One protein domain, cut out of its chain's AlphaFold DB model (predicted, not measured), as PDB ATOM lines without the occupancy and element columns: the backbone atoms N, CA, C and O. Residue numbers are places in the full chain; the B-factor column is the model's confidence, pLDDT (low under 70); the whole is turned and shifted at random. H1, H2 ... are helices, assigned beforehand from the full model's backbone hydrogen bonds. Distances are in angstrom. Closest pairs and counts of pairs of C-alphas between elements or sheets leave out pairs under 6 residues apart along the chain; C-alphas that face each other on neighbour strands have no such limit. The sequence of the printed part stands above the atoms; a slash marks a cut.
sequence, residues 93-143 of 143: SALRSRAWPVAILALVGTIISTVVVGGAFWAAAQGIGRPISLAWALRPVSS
ATOM      1  N   SER A  93     -37.361-116.501   0.191       88.81
ATOM      2  CA  SER A  93     -38.704-116.988   0.514       88.81
ATOM      3  C   SER A  93     -38.659-118.002   1.662       88.81
ATOM      4  O   SER A  93     -39.395-117.867   2.649       88.81
ATOM      5  N   ALA A  94     -37.708-118.939   1.604       89.06
ATOM      6  CA  ALA A  94     -37.440-119.889   2.675       89.06
ATOM      7  C   ALA A  94     -36.947-119.176   3.944       89.06
ATOM      8  O   ALA A  94     -37.443-119.458   5.040       89.06
ATOM      9  N   LEU A  95     -36.043-118.198   3.805       89.12
ATOM     10  CA  LEU A  95     -35.520-117.412   4.922       89.12
ATOM     11  C   LEU A  95     -36.629-116.630   5.626       89.12
ATOM     12  O   LEU A  95     -36.710-116.667   6.849       89.12
ATOM     13  N   ARG A  96     -37.532-115.978   4.878       89.38
ATOM     14  CA  ARG A  96     -38.655-115.228   5.459       89.38
ATOM     15  C   ARG A  96     -39.594-116.129   6.258       89.38
ATOM     16  O   ARG A  96     -40.024-115.739   7.339       89.38
ATOM     17  N   SER A  97     -39.873-117.339   5.766       92.62
ATOM     18  CA  SER A  97     -40.720-118.307   6.480       92.62
ATOM     19  C   SER A  97     -40.109-118.788   7.807       92.62
ATOM     20  O   SER A  97     -40.834-119.193   8.713       92.62
ATOM     21  N   ARG A  98     -38.776-118.716   7.942       91.31
ATOM     22  CA  ARG A  98     -38.005-119.185   9.107       91.31
ATOM     23  C   ARG A  98     -37.117-118.091   9.710       91.31
ATOM     24  O   ARG A  98     -36.117-118.396  10.357       91.31
ATOM     25  N   ALA A  99     -37.500-116.826   9.549       89.62
ATOM     26  CA  ALA A  99     -36.662-115.697   9.948       89.62
ATOM     27  C   ALA A  99     -36.407-115.679  11.461       89.62
ATOM     28  O   ALA A  99     -35.282-115.449  11.892       89.62
ATOM     29  N   TRP A 100     -37.431-115.987  12.265       93.62
ATOM     30  CA  TRP A 100     -37.315-116.021  13.727       93.62
ATOM     31  C   TRP A 100     -36.352-117.108  14.224       93.62
ATOM     32  O   TRP A 100     -35.414-116.770  14.947       93.62
ATOM     33  N   PRO A 101     -36.498-118.385  13.814       93.31
ATOM     34  CA  PRO A 101     -35.530-119.421  14.170       93.31
ATOM     35  C   PRO A 101     -34.094-119.098  13.741       93.31
ATOM     36  O   PRO A 101     -33.169-119.291  14.526       93.31
ATOM     37  N   VAL A 102     -33.899-118.580  12.521       92.25
ATOM     38  CA  VAL A 102     -32.564-118.235  12.009       92.25
ATOM     39  C   VAL A 102     -31.953-117.073  12.792       92.25
ATOM     40  O   VAL A 102     -30.786-117.148  13.163       92.25
ATOM     41  N   ALA A 103     -32.731-116.032  13.103       92.19
ATOM     42  CA  ALA A 103     -32.258-114.890  13.883       92.19
ATOM     43  C   ALA A 103     -31.862-115.293  15.309       92.19
ATOM     44  O   ALA A 103     -30.801-114.896  15.787       92.19
ATOM     45  N   ILE A 104     -32.675-116.121  15.973       95.44
ATOM     46  CA  ILE A 104     -32.363-116.634  17.313       95.44
ATOM     47  C   ILE A 104     -31.089-117.480  17.265       95.44
ATOM     48  O   ILE A 104     -30.193-117.271  18.080       95.44
ATOM     49  N   LEU A 105     -30.974-118.390  16.294       94.94
ATOM     50  CA  LEU A 105     -29.794-119.239  16.148       94.94
ATOM     51  C   LEU A 105     -28.529-118.414  15.876       94.94
ATOM     52  O   LEU A 105     -27.500-118.660  16.499       94.94
ATOM     53  N   ALA A 106     -28.613-117.419  14.994       92.69
ATOM     54  CA  ALA A 106     -27.492-116.550  14.663       92.69
ATOM     55  C   ALA A 106     -27.067-115.689  15.860       92.69
ATOM     56  O   ALA A 106     -25.885-115.644  16.180       92.69
ATOM     57  N   LEU A 107     -28.000-115.038  16.558       93.94
ATOM     58  CA  LEU A 107     -27.670-114.148  17.675       93.94
ATOM     59  C   LEU A 107     -27.234-114.930  18.914       93.94
ATOM     60  O   LEU A 107     -26.133-114.732  19.425       93.94
ATOM     61  N   VAL A 108     -28.078-115.850  19.382       95.25
ATOM     62  CA  VAL A 108     -27.815-116.608  20.610       95.25
ATOM     63  C   VAL A 108     -26.640-117.559  20.401       95.25
ATOM     64  O   VAL A 108     -25.759-117.625  21.255       95.25
ATOM     65  N   GLY A 109     -26.565-118.231  19.248       93.94
ATOM     66  CA  GLY A 109     -25.439-119.098  18.907       93.94
ATOM     67  C   GLY A 109     -24.116-118.337  18.836       93.94
ATOM     68  O   GLY A 109     -23.128-118.797  19.404       93.94
ATOM     69  N   THR A 110     -24.093-117.143  18.231       92.69
ATOM     70  CA  THR A 110     -22.872-116.318  18.177       92.69
ATOM     71  C   THR A 110     -22.467-115.808  19.557       92.69
ATOM     72  O   THR A 110     -21.281-115.848  19.884       92.69
ATOM     73  N   ILE A 111     -23.417-115.380  20.400       93.31
ATOM     74  CA  ILE A 111     -23.123-114.939  21.775       93.31
ATOM     75  C   ILE A 111     -22.544-116.098  22.590       93.31
ATOM     76  O   ILE A 111     -21.476-115.953  23.184       93.31
ATOM     77  N   ILE A 112     -23.203-117.260  22.577       94.25
ATOM     78  CA  ILE A 112     -22.726-118.449  23.290       94.25
ATOM     79  C   ILE A 112     -21.351-118.861  22.758       94.25
ATOM     80  O   ILE A 112     -20.444-119.087  23.552       94.25
ATOM     81  N   SER A 113     -21.158-118.897  21.436       92.50
ATOM     82  CA  SER A 113     -19.868-119.241  20.832       92.50
ATOM     83  C   SER A 113     -18.771-118.260  21.236       92.50
ATOM     84  O   SER A 113     -17.669-118.686  21.564       92.50
ATOM     85  N   THR A 114     -19.059-116.957  21.260       90.00
ATOM     86  CA  THR A 114     -18.093-115.930  21.682       90.00
ATOM     87  C   THR A 114     -17.695-116.119  23.143       90.00
ATOM     88  O   THR A 114     -16.510-116.090  23.463       90.00
ATOM     89  N   VAL A 115     -18.661-116.377  24.029       89.56
ATOM     90  CA  VAL A 115     -18.395-116.609  25.457       89.56
ATOM     91  C   VAL A 115     -17.617-117.906  25.675       89.56
ATOM     92  O   VAL A 115     -16.650-117.915  26.434       89.56
ATOM     93  N   VAL A 116     -18.002-118.992  25.003       92.69
ATOM     94  CA  VAL A 116     -17.352-120.303  25.149       92.69
ATOM     95  C   VAL A 116     -15.934-120.274  24.588       92.69
ATOM     96  O   VAL A 116     -15.003-120.660  25.287       92.69
ATOM     97  N   VAL A 117     -15.744-119.793  23.356       90.00
ATOM     98  CA  VAL A 117     -14.421-119.734  22.714       90.00
ATOM     99  C   VAL A 117     -13.525-118.710  23.412       90.00
ATOM    100  O   VAL A 117     -12.372-119.024  23.702       90.00
ATOM    101  N   GLY A 118     -14.044-117.525  23.753       86.00
ATOM    102  CA  GLY A 118     -13.299-116.503  24.495       86.00
ATOM    103  C   GLY A 118     -12.906-116.968  25.900       86.00
ATOM    104  O   GLY A 118     -11.756-116.809  26.312       86.00
ATOM    105  N   GLY A 119     -13.821-117.628  26.617       86.44
ATOM    106  CA  GLY A 119     -13.552-118.222  27.928       86.44
ATOM    107  C   GLY A 119     -12.547-119.377  27.869       86.44
ATOM    108  O   GLY A 119     -11.630-119.437  28.690       86.44
ATOM    109  N   ALA A 120     -12.660-120.260  26.873       86.94
ATOM    110  CA  ALA A 120     -11.703-121.341  26.647       86.94
ATOM    111  C   ALA A 120     -10.307-120.803  26.300       86.94
ATOM    112  O   ALA A 120      -9.311-121.292  26.833       86.94
ATOM    113  N   PHE A 121     -10.227-119.766  25.462       86.31
ATOM    114  CA  PHE A 121      -8.968-119.105  25.125       86.31
ATOM    115  C   PHE A 121      -8.322-118.457  26.355       86.31
ATOM    116  O   PHE A 121      -7.122-118.610  26.578       86.31
ATOM    117  N   TRP A 122      -9.119-117.795  27.200       83.38
ATOM    118  CA  TRP A 122      -8.644-117.249  28.471       83.38
ATOM    119  C   TRP A 122      -8.086-118.333  29.401       83.38
ATOM    120  O   TRP A 122      -6.982-118.189  29.926       83.38
ATOM    121  N   ALA A 123      -8.814-119.440  29.571       83.31
ATOM    122  CA  ALA A 123      -8.374-120.559  30.400       83.31
ATOM    123  C   ALA A 123      -7.082-121.201  29.862       83.31
ATOM    124  O   ALA A 123      -6.162-121.476  30.633       83.31
ATOM    125  N   ALA A 124      -6.974-121.377  28.540       85.75
ATOM    126  CA  ALA A 124      -5.767-121.885  27.893       85.75
ATOM    127  C   ALA A 124      -4.566-120.945  28.093       85.75
ATOM    128  O   ALA A 124      -3.469-121.401  28.413       85.75
ATOM    129  N   ALA A 125      -4.767-119.632  27.966       82.69
ATOM    130  CA  ALA A 125      -3.708-118.647  28.168       82.69
ATOM    131  C   ALA A 125      -3.213-118.600  29.623       82.69
ATOM    132  O   ALA A 125      -2.005-118.509  29.857       82.69
ATOM    133  N   GLN A 126      -4.120-118.752  30.594       80.31
ATOM    134  CA  GLN A 126      -3.737-118.927  31.995       80.31
ATOM    135  C   GLN A 126      -2.948-120.223  32.222       80.31
ATOM    136  O   GLN A 126      -1.949-120.201  32.938       80.31
ATOM    137  N   GLY A 127      -3.327-121.325  31.563       80.38
ATOM    138  CA  GLY A 127      -2.592-122.595  31.616       80.38
ATOM    139  C   GLY A 127      -1.167-122.523  31.048       80.38
ATOM    140  O   GLY A 127      -0.292-123.261  31.489       80.38
ATOM    141  N   ILE A 128      -0.908-121.598  30.118       83.81
ATOM    142  CA  ILE A 128       0.418-121.334  29.524       83.81
ATOM    143  C   ILE A 128       1.209-120.287  30.349       83.81
ATOM    144  O   ILE A 128       2.333-119.921  30.007       83.81
ATOM    145  N   GLY A 129       0.656-119.804  31.469       74.38
ATOM    146  CA  GLY A 129       1.329-118.869  32.375       74.38
ATOM    147  C   GLY A 129       1.386-117.423  31.868       74.38
ATOM    148  O   GLY A 129       2.166-116.626  32.388       74.38
ATOM    149  N   ARG A 130       0.568-117.054  30.867       72.38
ATOM    150  CA  ARG A 130       0.395-115.658  30.438       72.38
ATOM    151  C   ARG A 130      -0.935-115.111  30.967       72.38
ATOM    152  O   ARG A 130      -1.979-115.428  30.396       72.38
ATOM    153  N   PRO A 131      -0.934-114.272  32.022       65.25
ATOM    154  CA  PRO A 131      -2.160-113.699  32.562       65.25
ATOM    155  C   PRO A 131      -2.686-112.610  31.619       65.25
ATOM    156  O   PRO A 131      -2.369-111.430  31.751       65.25
ATOM    157  N   ILE A 132      -3.483-113.015  30.633       69.06
ATOM    158  CA  ILE A 132      -4.307-112.096  29.849       69.06
ATOM    159  C   ILE A 132      -5.581-111.766  30.631       69.06
ATOM    160  O   ILE A 132      -6.175-112.626  31.288       69.06
ATOM    161  N   SER A 133      -6.005-110.505  30.587       72.06
ATOM    162  CA  SER A 133      -7.221-110.079  31.276       72.06
ATOM    163  C   SER A 133      -8.458-110.695  30.614       72.06
ATOM    164  O   SER A 133      -8.535-110.809  29.389       72.06
ATOM    165  N   LEU A 134      -9.458-111.060  31.423       60.50
ATOM    166  CA  LEU A 134     -10.758-111.542  30.928       60.50
ATOM    167  C   LEU A 134     -11.393-110.551  29.944       60.50
ATOM    168  O   LEU A 134     -11.983-110.957  28.949       60.50
ATOM    169  N   ALA A 135     -11.209-109.250  30.186       63.91
ATOM    170  CA  ALA A 135     -11.689-108.185  29.311       63.91
ATOM    171  C   ALA A 135     -11.027-108.187  27.924       63.91
ATOM    172  O   ALA A 135     -11.649-107.736  26.972       63.91
ATOM    173  N   TRP A 136      -9.795-108.693  27.792       66.50
ATOM    174  CA  TRP A 136      -9.128-108.849  26.499       66.50
ATOM    175  C   TRP A 136      -9.603-110.111  25.771       66.50
ATOM    176  O   TRP A 136      -9.865-110.065  24.576       66.50
ATOM    177  N   ALA A 137      -9.785-111.218  26.495       61.53
ATOM    178  CA  ALA A 137     -10.223-112.490  25.916       61.53
ATOM    179  C   ALA A 137     -11.709-112.515  25.505       61.53
ATOM    180  O   ALA A 137     -12.090-113.261  24.607       61.53
ATOM    181  N   LEU A 138     -12.547-111.696  26.148       60.22
ATOM    182  CA  LEU A 138     -13.963-111.515  25.809       60.22
ATOM    183  C   LEU A 138     -14.214-110.277  24.939       60.22
ATOM    184  O   LEU A 138     -15.371-109.968  24.652       60.22
ATOM    185  N   ARG A 139     -13.165-109.546  24.538       63.81
ATOM    186  CA  ARG A 139     -13.327-108.350  23.712       63.81
ATOM    187  C   ARG A 139     -13.822-108.770  22.321       63.81
ATOM    188  O   ARG A 139     -13.120-109.519  21.643       63.81
ATOM    189  N   PRO A 140     -14.991-108.289  21.861       55.31
ATOM    190  CA  PRO A 140     -15.385-108.439  20.466       55.31
ATOM    191  C   PRO A 140     -14.323-107.775  19.582       55.31
ATOM    192  O   PRO A 140     -13.782-106.735  19.962       55.31
ATOM    193  N   VAL A 141     -14.005-108.384  18.437       54.75
ATOM    194  CA  VAL A 141     -12.973-107.961  17.467       54.75
ATOM    195  C   VAL A 141     -13.350-106.618  16.810       54.75
ATOM    196  O   VAL A 141     -13.694-106.550  15.638       54.75
ATOM    197  N   SER A 142     -13.349-105.534  17.583       48.66
ATOM    198  CA  SER A 142     -13.514-104.163  17.104       48.66
ATOM    199  C   SER A 142     -12.859-103.181  18.081       48.66
ATOM    200  O   SER A 142     -13.514-102.626  18.971       48.66
ATOM    201  N   SER A 143     -11.547-102.994  17.939       38.41
ATOM    202  CA  SER A 143     -10.846-101.756  18.306       38.41
ATOM    203  C   SER A 143      -9.470-101.707  17.673       38.41
ATOM    204  O   SER A 143      -8.712-102.670  17.939       38.41
TER     205      SER A 143
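What this domain is: This is residues 93 to 143 of the 143 residues of a protein of Methylobacterium oxalidis (UniProt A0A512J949). One long helix, H2, makes the length of a rod, with the short helix H1 at its beginning; past its end the chain folds back so that the one-turn helix H3 packs on the side of H2. The printed part has 51 residues with three named helices, H1, H2 and H3 in chain order, no named strand, and is all helix. It is extended, with a radius of gyration of the C-alphas of 15.6 A and spans of 51 by 22 by 11 A.

How they stand to each other: H1, residues 93 to 97, is close to but not clearly touching H2, residues 99 to 127; their closest C-alphas, of Leu 95 and Val 102, are 7.7 A apart. H2 touches H3, residues 134 to 137, with residues 118 to 122 alone; the closest C-alphas, of Gly 118 and Ala 137, are 5.3 A apart. H1 and H3 are apart. In H1 and H2 every O i to N i+4 pair is within hydrogen-bond range; H3 is too short for such a pair, and its one O i to N i+3 pair is within range.

Where its parts are: H1 begins at C-alpha 93 (-38.704, -116.988, 0.514). H2 measures 41.0 A from C-alpha 99 to C-alpha 127 (-2.592, -122.595, 31.616). H3 ends at C-alpha 137 (-10.223, -112.490, 25.916).

The domain as a whole: The two C-alphas farthest apart, of Ser 93 and Gly 129, are 51.2 A apart. The printed part has no cut, and the link from H1 to H2 is tight, that from H2 to H3 short. Residues 131 to 132 and 134 to 143 have pLDDT under 70.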